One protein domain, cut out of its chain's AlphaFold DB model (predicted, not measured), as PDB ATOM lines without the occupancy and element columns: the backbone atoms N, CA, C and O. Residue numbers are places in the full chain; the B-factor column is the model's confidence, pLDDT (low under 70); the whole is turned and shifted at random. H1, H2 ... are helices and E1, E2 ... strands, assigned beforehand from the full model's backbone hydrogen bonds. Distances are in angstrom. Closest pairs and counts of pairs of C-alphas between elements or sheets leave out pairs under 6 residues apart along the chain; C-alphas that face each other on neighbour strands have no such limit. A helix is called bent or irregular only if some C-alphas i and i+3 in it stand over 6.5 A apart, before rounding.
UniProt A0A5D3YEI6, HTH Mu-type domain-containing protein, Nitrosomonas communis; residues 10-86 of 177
ATOM      1  N   SER A  10     107.100 193.737 100.156       90.62
ATOM      2  CA  SER A  10     107.230 193.293 101.542       90.62
ATOM      3  C   SER A  10     106.123 192.301 101.902       90.62
ATOM      4  O   SER A  10     105.050 192.286 101.298       90.62
ATOM      5  N   ALA A  11     106.365 191.473 102.917       89.31
ATOM      6  CA  ALA A  11     105.352 190.527 103.388       89.31
ATOM      7  C   ALA A  11     104.059 191.214 103.864       89.31
ATOM      8  O   ALA A  11     102.990 190.628 103.729       89.31
ATOM      9  N   ASP A  12     104.153 192.442 104.385       88.06
ATOM     10  CA  ASP A  12     102.990 193.238 104.788       88.06
ATOM     11  C   ASP A  12     102.191 193.717 103.571       88.06
ATOM     12  O   ASP A  12     100.970 193.614 103.551       88.06
ATOM     13  N   GLU A  13     102.868 194.172 102.513       89.88
ATOM     14  CA  GLU A  13     102.204 194.561 101.262       89.88
ATOM     15  C   GLU A  13     101.518 193.365 100.596       89.88
ATOM     16  O   GLU A  13     100.399 193.492 100.109       89.88
ATOM     17  N   LEU A  14     102.150 192.187 100.614       90.00
ATOM     18  CA  LEU A  14     101.541 190.955 100.107       90.00
ATOM     19  C   LEU A  14     100.301 190.557 100.914       90.00
ATOM     20  O   LEU A  14      99.294 190.165 100.330       90.00
ATOM     21  N   ALA A  15     100.353 190.693 102.238       88.31
ATOM     22  CA  ALA A  15      99.208 190.452 103.107       88.31
ATOM     23  C   ALA A  15      98.048 191.424 102.816       88.31
ATOM     24  O   ALA A  15      96.901 190.993 102.751       88.31
ATOM     25  N   MET A  16      98.343 192.707 102.565       88.69
ATOM     26  CA  MET A  16      97.335 193.703 102.170       88.69
ATOM     27  C   MET A  16      96.724 193.408 100.799       88.69
ATOM     28  O   MET A  16      95.534 193.620 100.605       88.69
ATOM     29  N   LEU A  17      97.522 192.923  99.846       88.38
ATOM     30  CA  LEU A  17      97.044 192.583  98.506       88.38
ATOM     31  C   LEU A  17      96.209 191.300  98.497       88.38
ATOM     32  O   LEU A  17      95.275 191.198  97.712       88.38
ATOM     33  N   SER A  18      96.524 190.342  99.372       87.06
ATOM     34  CA  SER A  18      95.881 189.025  99.466       87.06
ATOM     35  C   SER A  18      94.359 189.006  99.261       87.06
ATOM     36  O   SER A  18      93.919 188.276  98.371       87.06
ATOM     37  N   PRO A  19      93.545 189.793  99.994       85.94
ATOM     38  CA  PRO A  19      92.087 189.774  99.838       85.94
ATOM     39  C   PRO A  19      91.592 190.276  98.474       85.94
ATOM     40  O   PRO A  19      90.439 190.043  98.123       85.94
ATOM     41  N   HIS A  20      92.437 190.960  97.703       86.56
ATOM     42  CA  HIS A  20      92.069 191.570  96.428       86.56
ATOM     43  C   HIS A  20      92.568 190.798  95.201       86.56
ATOM     44  O   HIS A  20      92.217 191.145  94.073       86.56
ATOM     45  N   LEU A  21      93.392 189.766  95.399       86.38
ATOM     46  CA  LEU A  21      93.925 188.950  94.311       86.38
ATOM     47  C   LEU A  21      93.068 187.703  94.090       86.38
ATOM     48  O   LEU A  21      92.566 187.084  95.026       86.38
ATOM     49  N   LEU A  22      92.969 187.272  92.831       81.00
ATOM     50  CA  LEU A  22      92.331 185.998  92.488       81.00
ATOM     51  C   LEU A  22      93.171 184.795  92.942       81.00
ATOM     52  O   LEU A  22      92.621 183.763  93.332       81.00
ATOM     53  N   ILE A  23      94.499 184.926  92.897       83.25
ATOM     54  CA  ILE A  23      95.423 183.901  93.384       83.25
ATOM     55  C   ILE A  23      95.512 184.009  94.901       83.25
ATOM     56  O   ILE A  23      95.957 185.021  95.443       83.25
ATOM     57  N   LYS A  24      95.141 182.924  95.590       82.50
ATOM     58  CA  LYS A  24      95.188 182.846  97.052       82.50
ATOM     59  C   LYS A  24      96.630 182.934  97.535       82.50
ATOM     60  O   LYS A  24      97.345 181.933  97.527       82.50
ATOM     61  N   ILE A  25      97.050 184.110  97.985       87.19
ATOM     62  CA  ILE A  25      98.211 184.299  98.860       87.19
ATOM     63  C   ILE A  25      97.734 184.442 100.310       87.19
ATOM     64  O   ILE A  25      96.582 184.807 100.518       87.19
ATOM     65  N   PRO A  26      98.554 184.126 101.326       86.69
ATOM     66  CA  PRO A  26      98.131 184.272 102.716       86.69
ATOM     67  C   PRO A  26      97.801 185.728 103.073       86.69
ATOM     68  O   PRO A  26      98.434 186.641 102.555       86.69
ATOM     69  N   THR A  27      96.850 185.932 103.983       87.44
ATOM     70  CA  THR A  27      96.423 187.262 104.464       87.44
ATOM     71  C   THR A  27      97.247 187.760 105.652       87.44
ATOM     72  O   THR A  27      97.160 188.918 106.038       87.44
ATOM     73  N   SER A  28      98.057 186.888 106.259       89.56
ATOM     74  CA  SER A  28      98.933 187.226 107.380       89.56
ATOM     75  C   SER A  28     100.372 187.403 106.914       89.56
ATOM     76  O   SER A  28     100.941 186.491 106.311       89.56
ATOM     77  N   THR A  29     101.019 188.498 107.323       87.44
ATOM     78  CA  THR A  29     102.449 188.765 107.084       87.44
ATOM     79  C   THR A  29     103.330 187.565 107.432       87.44
ATOM     80  O   THR A  29     104.224 187.189 106.668       87.44
ATOM     81  N   ARG A  30     103.080 186.923 108.583       88.25
ATOM     82  CA  ARG A  30     103.854 185.758 109.037       88.25
ATOM     83  C   ARG A  30     103.729 184.602 108.049       88.25
ATOM     84  O   ARG A  30     104.728 183.963 107.719       88.25
ATOM     85  N   GLN A  31     102.517 184.350 107.564       89.38
ATOM     86  CA  GLN A  31     102.252 183.288 106.601       89.38
ATOM     87  C   GLN A  31     102.799 183.627 105.209       89.38
ATOM     88  O   GLN A  31     103.316 182.733 104.546       89.38
ATOM     89  N   CYS A  32     102.780 184.896 104.785       89.25
ATOM     90  CA  CYS A  32     103.440 185.341 103.553       89.25
ATOM     91  C   CYS A  32     104.945 185.056 103.597       89.25
ATOM     92  O   CYS A  32     105.476 184.469 102.658       89.25
ATOM     93  N   ARG A  33     105.624 185.379 104.708       89.31
ATOM     94  CA  ARG A  33     107.051 185.049 104.893       89.31
ATOM     95  C   ARG A  33     107.292 183.541 104.873       89.31
ATOM     96  O   ARG A  33     108.214 183.073 104.213       89.31
ATOM     97  N   ALA A  34     106.454 182.776 105.577       90.62
ATOM     98  CA  ALA A  34     106.559 181.319 105.604       90.62
ATOM     99  C   ALA A  34     106.374 180.711 104.205       90.62
ATOM    100  O   ALA A  34     107.123 179.817 103.818       90.62
ATOM    101  N   ARG A  35     105.417 181.229 103.428       91.06
ATOM    102  CA  ARG A  35     105.193 180.830 102.039       91.06
ATOM    103  C   ARG A  35     106.380 181.175 101.151       91.06
ATOM    104  O   ARG A  35     106.863 180.287 100.463       91.06
ATOM    105  N   ALA A  36     106.868 182.411 101.211       92.12
ATOM    106  CA  ALA A  36     108.020 182.846 100.430       92.12
ATOM    107  C   ALA A  36     109.251 181.970 100.701       92.12
ATOM    108  O   ALA A  36     109.942 181.576  99.770       92.12
ATOM    109  N   LYS A  37     109.480 181.582 101.964       91.19
ATOM    110  CA  LYS A  37     110.550 180.646 102.333       91.19
ATOM    111  C   LYS A  37     110.303 179.230 101.799       91.19
ATOM    112  O   LYS A  37     111.211 178.628 101.248       91.19
ATOM    113  N   ARG A  38     109.085 178.698 101.955       92.50
ATOM    114  CA  ARG A  38     108.706 177.350 101.489       92.50
ATOM    115  C   ARG A  38     108.811 177.205  99.969       92.50
ATOM    116  O   ARG A  38     109.168 176.141  99.485       92.50
ATOM    117  N   GLU A  39     108.479 178.260  99.238       90.19
ATOM    118  CA  GLU A  39     108.497 178.300  97.773       90.19
ATOM    119  C   GLU A  39     109.788 178.917  97.211       90.19
ATOM    120  O   GLU A  39     109.883 179.125  96.006       90.19
ATOM    121  N   ASN A  40     110.780 179.205  98.063       92.25
ATOM    122  CA  ASN A  40     112.079 179.773  97.686       92.25
ATOM    123  C   ASN A  40     111.982 181.037  96.811       92.25
ATOM    124  O   ASN A  40     112.702 181.191  95.825       92.25
ATOM    125  N   TRP A  41     111.088 181.959  97.168       92.44
ATOM    126  CA  TRP A  41     110.982 183.243  96.479       92.44
ATOM    127  C   TRP A  41     112.276 184.038  96.660       92.44
ATOM    128  O   TRP A  41     112.848 184.068  97.756       92.44
ATOM    129  N   GLN A  42     112.724 184.727  95.606       92.69
ATOM    130  CA  GLN A  42     113.882 185.614  95.725       92.69
ATOM    131  C   GLN A  42     113.571 186.706  96.750       92.69
ATOM    132  O   GLN A  42     112.467 187.252  96.772       92.69
ATOM    133  N   SER A  43     114.536 187.018  97.610       92.62
ATOM    134  CA  SER A  43     114.368 188.018  98.662       92.62
ATOM    135  C   SER A  43     115.554 188.966  98.716       92.62
ATOM    136  O   SER A  43     116.674 188.597  98.365       92.62
ATOM    137  N   ARG A  44     115.292 190.204  99.132       90.88
ATOM    138  CA  ARG A  44     116.301 191.244  99.329       90.88
ATOM    139  C   ARG A  44     116.008 192.027 100.601       90.88
ATOM    140  O   ARG A  44     114.846 192.237 100.954       90.88
ATOM    141  N   GLU A  45     117.055 192.481 101.273       90.12
ATOM    142  CA  GLU A  45     116.928 193.421 102.384       90.12
ATOM    143  C   GLU A  45     117.000 194.849 101.861       90.12
ATOM    144  O   GLU A  45     117.895 195.201 101.094       90.12
ATOM    145  N   VAL A  46     116.061 195.682 102.293       86.12
ATOM    146  CA  VAL A  46     116.040 197.107 101.968       86.12
ATOM    147  C   VAL A  46     115.868 197.923 103.248       86.12
ATOM    148  O   VAL A  46     115.234 197.448 104.197       86.12
ATOM    149  N   PRO A  47     116.404 199.153 103.315       84.00
ATOM    150  CA  PRO A  47     116.126 200.042 104.435       84.00
ATOM    151  C   PRO A  47     114.618 200.310 104.517       84.00
ATOM    152  O   PRO A  47     113.960 200.595 103.514       84.00
ATOM    153  N   GLY A  48     114.041 200.186 105.709       76.06
ATOM    154  CA  GLY A  48     112.607 200.359 105.887       76.06
ATOM    155  C   GLY A  48     112.132 200.205 107.325       76.06
ATOM    156  O   GLY A  48     112.663 199.433 108.119       76.06
ATOM    157  N   ARG A  49     111.072 200.947 107.654       65.25
ATOM    158  CA  ARG A  49     110.432 200.897 108.971       65.25
ATOM    159  C   ARG A  49     109.806 199.511 109.193       65.25
ATOM    160  O   ARG A  49     109.085 199.029 108.324       65.25
ATOM    161  N   GLY A  50     110.052 198.905 110.358       64.25
ATOM    162  CA  GLY A  50     109.317 197.719 110.825       64.25
ATOM    163  C   GLY A  50     110.093 196.401 110.925       64.25
ATOM    164  O   GLY A  50     109.499 195.407 111.336       64.25
ATOM    165  N   GLY A  51     111.390 196.355 110.603       66.25
ATOM    166  CA  GLY A  51     112.201 195.153 110.831       66.25
ATOM    167  C   GLY A  51     113.461 195.383 111.673       66.25
ATOM    168  O   GLY A  51     113.758 196.521 112.058       66.25
ATOM    169  N   PRO A  52     114.181 194.296 112.013       61.69
ATOM    170  CA  PRO A  52     115.382 194.354 112.839       61.69
ATOM    171  C   PRO A  52     116.402 195.321 112.231       61.69
ATOM    172  O   PRO A  52     116.631 195.303 111.025       61.69
ATOM    173  N   GLN A  53     116.986 196.194 113.055       73.00
ATOM    174  CA  GLN A  53     117.951 197.218 112.618       73.00
ATOM    175  C   GLN A  53     117.410 198.224 111.576       73.00
ATOM    176  O   GLN A  53     118.192 198.856 110.869       73.00
ATOM    177  N   GLY A  54     116.085 198.385 111.453       80.31
ATOM    178  CA  GLY A  54     115.496 199.305 110.471       80.31
ATOM    179  C   GLY A  54     115.601 198.812 109.024       80.31
ATOM    180  O   GLY A  54     115.556 199.612 108.089       80.31
ATOM    181  N   LYS A  55     115.753 197.498 108.833       82.81
ATOM    182  CA  LYS A  55     115.722 196.837 107.528       82.81
ATOM    183  C   LYS A  55     114.435 196.037 107.387       82.81
ATOM    184  O   LYS A  55     113.993 195.407 108.344       82.81
ATOM    185  N   LYS A  56     113.851 196.013 106.192       85.75
ATOM    186  CA  LYS A  56     112.717 195.148 105.843       85.75
ATOM    187  C   LYS A  56     113.112 194.198 104.716       85.75
ATOM    188  O   LYS A  56     113.902 194.547 103.842       85.75
ATOM    189  N   THR A  57     112.530 193.007 104.727       88.88
ATOM    190  CA  THR A  57     112.710 192.026 103.655       88.88
ATOM    191  C   THR A  57     111.604 192.192 102.622       88.88
ATOM    192  O   THR A  57     110.416 192.160 102.960       88.88
ATOM    193  N   GLU A  58     111.998 192.353 101.367       92.00
ATOM    194  CA  GLU A  58     111.106 192.300 100.215       92.00
ATOM    195  C   GLU A  58     111.318 190.989  99.470       92.00
ATOM    196  O   GLU A  58     112.431 190.469  99.400       92.00
ATOM    197  N   PHE A  59     110.238 190.467  98.910       93.38
ATOM    198  CA  PHE A  59     110.202 189.227  98.159       93.38
ATOM    199  C   PHE A  59     109.783 189.517  96.722       93.38
ATOM    200  O   PHE A  59     109.010 190.446  96.476       93.38
ATOM    201  N   LEU A  60     110.277 188.709  95.791       92.88
ATOM    202  CA  LEU A  60     109.822 188.658  94.409       92.88
ATOM    203  C   LEU A  60     108.838 187.488  94.273       92.88
ATOM    204  O   LEU A  60     109.269 186.330  94.295       92.88
ATOM    205  N   PRO A  61     107.525 187.753  94.167       91.56
ATOM    206  CA  PRO A  61     106.546 186.699  93.953       91.56
ATOM    207  C   PRO A  61     106.738 186.012  92.591       91.56
ATOM    208  O   PRO A  61     107.277 186.614  91.660       91.56
ATOM    209  N   PRO A  62     106.247 184.773  92.431       90.81
ATOM    210  CA  PRO A  62     106.167 184.096  91.144       90.81
ATOM    211  C   PRO A  62     105.429 184.933  90.097       90.81
ATOM    212  O   PRO A  62     104.533 185.715  90.423       90.81
ATOM    213  N   LYS A  63     105.762 184.713  88.819       88.12
ATOM    214  CA  LYS A  63     105.206 185.470  87.684       88.12
ATOM    215  C   LYS A  63     103.675 185.494  87.678       88.12
ATOM    216  O   LYS A  63     103.090 186.536  87.414       88.12
ATOM    217  N   GLU A  64     103.039 184.375  88.011       88.19
ATOM    218  CA  GLU A  64     101.578 184.256  88.094       88.19
ATOM    219  C   GLU A  64     100.979 185.250  89.099       88.19
ATOM    220  O   GLU A  64     100.053 185.989  88.778       88.19
ATOM    221  N   ILE A  65     101.565 185.323  90.299       89.50
ATOM    222  CA  ILE A  65     101.136 186.248  91.354       89.50
ATOM    223  C   ILE A  65     101.441 187.693  90.945       89.50
ATOM    224  O   ILE A  65     100.605 188.571  91.134       89.50
ATOM    225  N   LEU A  66     102.609 187.944  90.348       90.50
ATOM    226  CA  LEU A  66     102.997 189.276  89.879       90.50
ATOM    227  C   LEU A  66     102.020 189.852  88.849       90.50
ATOM    228  O   LEU A  66     101.689 191.031  88.943       90.50
ATOM    229  N   VAL A  67     101.542 189.044  87.898       89.50
ATOM    230  CA  VAL A  67     100.577 189.489  86.878       89.50
ATOM    231  C   VAL A  67      99.274 189.959  87.524       89.50
ATOM    232  O   VAL A  67      98.766 191.027  87.183       89.50
ATOM    233  N   GLU A  68      98.755 189.207  88.493       88.75
ATOM    234  CA  GLU A  68      97.542 189.590  89.222       88.75
ATOM    235  C   GLU A  68      97.760 190.845  90.077       88.75
ATOM    236  O   GLU A  68      96.925 191.751  90.061       88.75
ATOM    237  N   ILE A  69      98.907 190.955  90.759       90.25
ATOM    238  CA  ILE A  69      99.257 192.158  91.529       90.25
ATOM    239  C   ILE A  69      99.314 193.385  90.616       90.25
ATOM    240  O   ILE A  69      98.731 194.418  90.938       90.25
ATOM    241  N   GLN A  70      99.974 193.283  89.465       90.44
ATOM    242  CA  GLN A  70     100.073 194.384  88.506       90.44
ATOM    243  C   GLN A  70      98.701 194.771  87.955       90.44
ATOM    244  O   GLN A  70      98.362 195.951  87.911       90.44
ATOM    245  N   LYS A  71      97.870 193.788  87.597       88.81
ATOM    246  CA  LYS A  71      96.495 194.023  87.145       88.81
ATOM    247  C   LYS A  71      95.665 194.747  88.207       88.81
ATOM    248  O   LYS A  71      94.895 195.642  87.861       88.81
ATOM    249  N   PHE A  72      95.827 194.388  89.479       89.38
ATOM    250  CA  PHE A  72      95.150 195.050  90.591       89.38
ATOM    251  C   PHE A  72      95.651 196.484  90.809       89.38
ATOM    252  O   PHE A  72      94.836 197.401  90.895       89.38
ATOM    253  N   LEU A  73      96.968 196.698  90.849       89.44
ATOM    254  CA  LEU A  73      97.564 198.020  91.076       89.44
ATOM    255  C   LEU A  73      97.331 198.981  89.907       89.44
ATOM    256  O   LEU A  73      97.133 200.168  90.134       89.44
ATOM    257  N   ASN A  74      97.260 198.483  88.672       87.62
ATOM    258  CA  ASN A  74      96.891 199.302  87.514       87.62
ATOM    259  C   ASN A  74      95.450 199.819  87.612       87.62
ATOM    260  O   ASN A  74      95.162 200.920  87.153       87.62
ATOM    261  N   LYS A  75      94.547 199.037  88.217       87.62
ATOM    262  CA  LYS A  75      93.174 199.474  88.507       87.62
ATOM    263  C   LYS A  75      93.097 200.378  89.741       87.62
ATOM    264  O   LYS A  75      92.215 201.223  89.801       87.62
ATOM    265  N   ASN A  76      94.012 200.204  90.698       87.94
ATOM    266  CA  ASN A  76      94.017 200.884  91.996       87.94
ATOM    267  C   ASN A  76      95.401 201.501  92.292       87.94
ATOM    268  O   ASN A  76      96.120 201.015  93.170       87.94
ATOM    269  N   PRO A  77      95.806 202.571  91.581       86.25
ATOM    270  CA  PRO A  77      97.165 203.113  91.677       86.25
ATOM    271  C   PRO A  77      97.512 203.670  93.069       86.25
ATOM    272  O   PRO A  77      98.677 203.659  93.463       86.25
ATOM    273  N   ASN A  78      96.512 204.105  93.843       85.94
ATOM    274  CA  ASN A  78      96.692 204.736  95.158       85.94
ATOM    275  C   ASN A  78      96.476 203.790  96.351       85.94
ATOM    276  O   ASN A  78      96.515 204.236  97.499       85.94
ATOM    277  N   PHE A  79      96.311 202.488  96.105       86.88
ATOM    278  CA  PHE A  79      95.924 201.491  97.110       86.88
ATOM    279  C   PHE A  79      96.732 201.568  98.418       86.88
ATOM    280  O   PHE A  79      96.179 201.687  99.509       86.88
ATOM    281  N   PHE A  80      98.066 201.562  98.334       83.56
ATOM    282  CA  PHE A  80      98.915 201.583  99.532       83.56
ATOM    283  C   PHE A  80      98.887 202.917 100.289       83.56
ATOM    284  O   PHE A  80      99.186 202.943 101.485       83.56
ATOM    285  N   SER A  81      98.566 204.021  99.613       82.25
ATOM    286  CA  SER A  81      98.481 205.351 100.222       82.25
ATOM    287  C   SER A  81      97.174 205.512 101.000       82.25
ATOM    288  O   SER A  81      97.187 206.011 102.125       82.25
ATOM    289  N   GLU A  82      96.067 205.007 100.452       77.62
ATOM    290  CA  GLU A  82      94.739 205.031 101.081       77.62
ATOM    291  C   GLU A  82      94.699 204.218 102.387       77.62
ATOM    292  O   GLU A  82      94.149 204.660 103.400       77.62
ATOM    293  N   ILE A  83      95.367 203.061 102.405       72.69
ATOM    294  CA  ILE A  83      95.442 202.186 103.587       72.69
ATOM    295  C   ILE A  83      96.329 202.788 104.684       72.69
ATOM    296  O   ILE A  83      96.045 202.669 105.876       72.69
ATOM    297  N   LYS A  84      97.420 203.467 104.313       65.69
ATOM    298  CA  LYS A  84      98.302 204.111 105.299       65.69
ATOM    299  C   LYS A  84      97.650 205.332 105.943       65.69
ATOM    300  O   LYS A  84      97.787 205.502 107.152       65.69
ATOM    301  N   GLY A  85      96.886 206.115 105.179       55.66
ATOM    302  CA  GLY A  85      96.138 207.265 105.702       55.66
ATOM    303  C   GLY A  85      95.049 206.892 106.718       55.66
ATOM    304  O   GLY A  85      94.690 207.701 107.569       55.66
ATOM    305  N   SER A  86      94.555 205.653 106.686       49.06
ATOM    306  CA  SER A  86      93.574 205.137 107.650       49.06
ATOM    307  C   SER A  86      94.217 204.530 108.910       49.06
ATOM    308  O   SER A  86      93.568 204.468 109.955       49.06
TER     309      SER A  86
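Overview. This is residues 10 to 86 of the 177 residues of the protein "HTH Mu-type domain-containing protein" of Nitrosomonas communis (UniProt A0A5D3YEI6). A short helix, H1, lies in the middle and runs from a two-stranded hairpin, E1 and E2, at one end of the domain toward a longer helix, H3, at the other. H2 packs crosswise on the start of H1 and near the inward strand E2, while the last helix, H4, lies near H1 away from the hairpin. The printed part has 77 residues, with four named helices and two named strands in the order H1, H2, E1, E2, H3, H4. The sheet, in the order E1, E2, is antiparallel, and the class is mixed, helices and strands. The whole is compact, with a radius of gyration of the C-alphas of 12.5 A and spans of 34 by 31 by 18 A.

Along the chain. H1 is residues 11 to 20, 15.0 A long, beginning at C-alpha 11 at (105.352, 190.527, 103.388). It is irregular, but only just: C-alphas 16 and 19 are 7.0 A apart, and its line is a rough one. H2 is residues 29 to 38, 14.2 A. E1 is residues 42 to 47, 17.0 A, beginning at C-alpha 42 at (113.882, 185.614, 95.725), and E2 is residues 55 to 60, 16.5 A. H3, the longest helix, is residues 63 to 75, 18.5 A. H4 is residues 79 to 86, 11.4 A, ending at C-alpha 86 at (93.574, 205.137, 107.650).

Arrangement. H1 and H2 touch, about perpendicular at 79 degrees; their closest C-alphas are those of Ala 11 and Thr 29, 5.0 A apart. The closest C-alphas of H1 and E2 are those of Ala 11 and Glu 58, 6.8 A apart; those of H2 and E2 are Ala 36 and Phe 59, 7.1 A apart. H1 and E1 are apart. E1 and E2 form a hairpin, antiparallel at 150 degrees between their directions, with N 44 and O 58 at 2.9 A and N 60 and O 42 at 2.8 A, within hydrogen-bond range. H1 and H3 are close but not clearly touching, with C-alphas of Leu 17 and Ile 69 closest at 7.3 A; at 70.1 degrees they are only just about perpendicular. H1 and H4 are close but not clearly touching, with C-alphas of Glu 13 and Phe 80 closest at 7.9 A. H3 and H4 are close but not clearly touching, with C-alphas of Leu 73 and Phe 79 closest at 7.2 A, at a steep tilt of 63 degrees, the same way. H2 is apart from H3 and from H4. Every O i to N i+4 pair is within hydrogen-bond range in H2, H3 and H4; in H1, 4 of 6 are.

Size, cuts and confidence. The two C-alphas farthest apart are those of Gln 53 and Lys 75, 34.6 A. The printed part has no cut and no long link; the links H2 to E1, E2 to H3 and H3 to H4 are tight. The mean pLDDT of the printed part is 85.3, with residues 49 to 52 and 84 to 86 under 70.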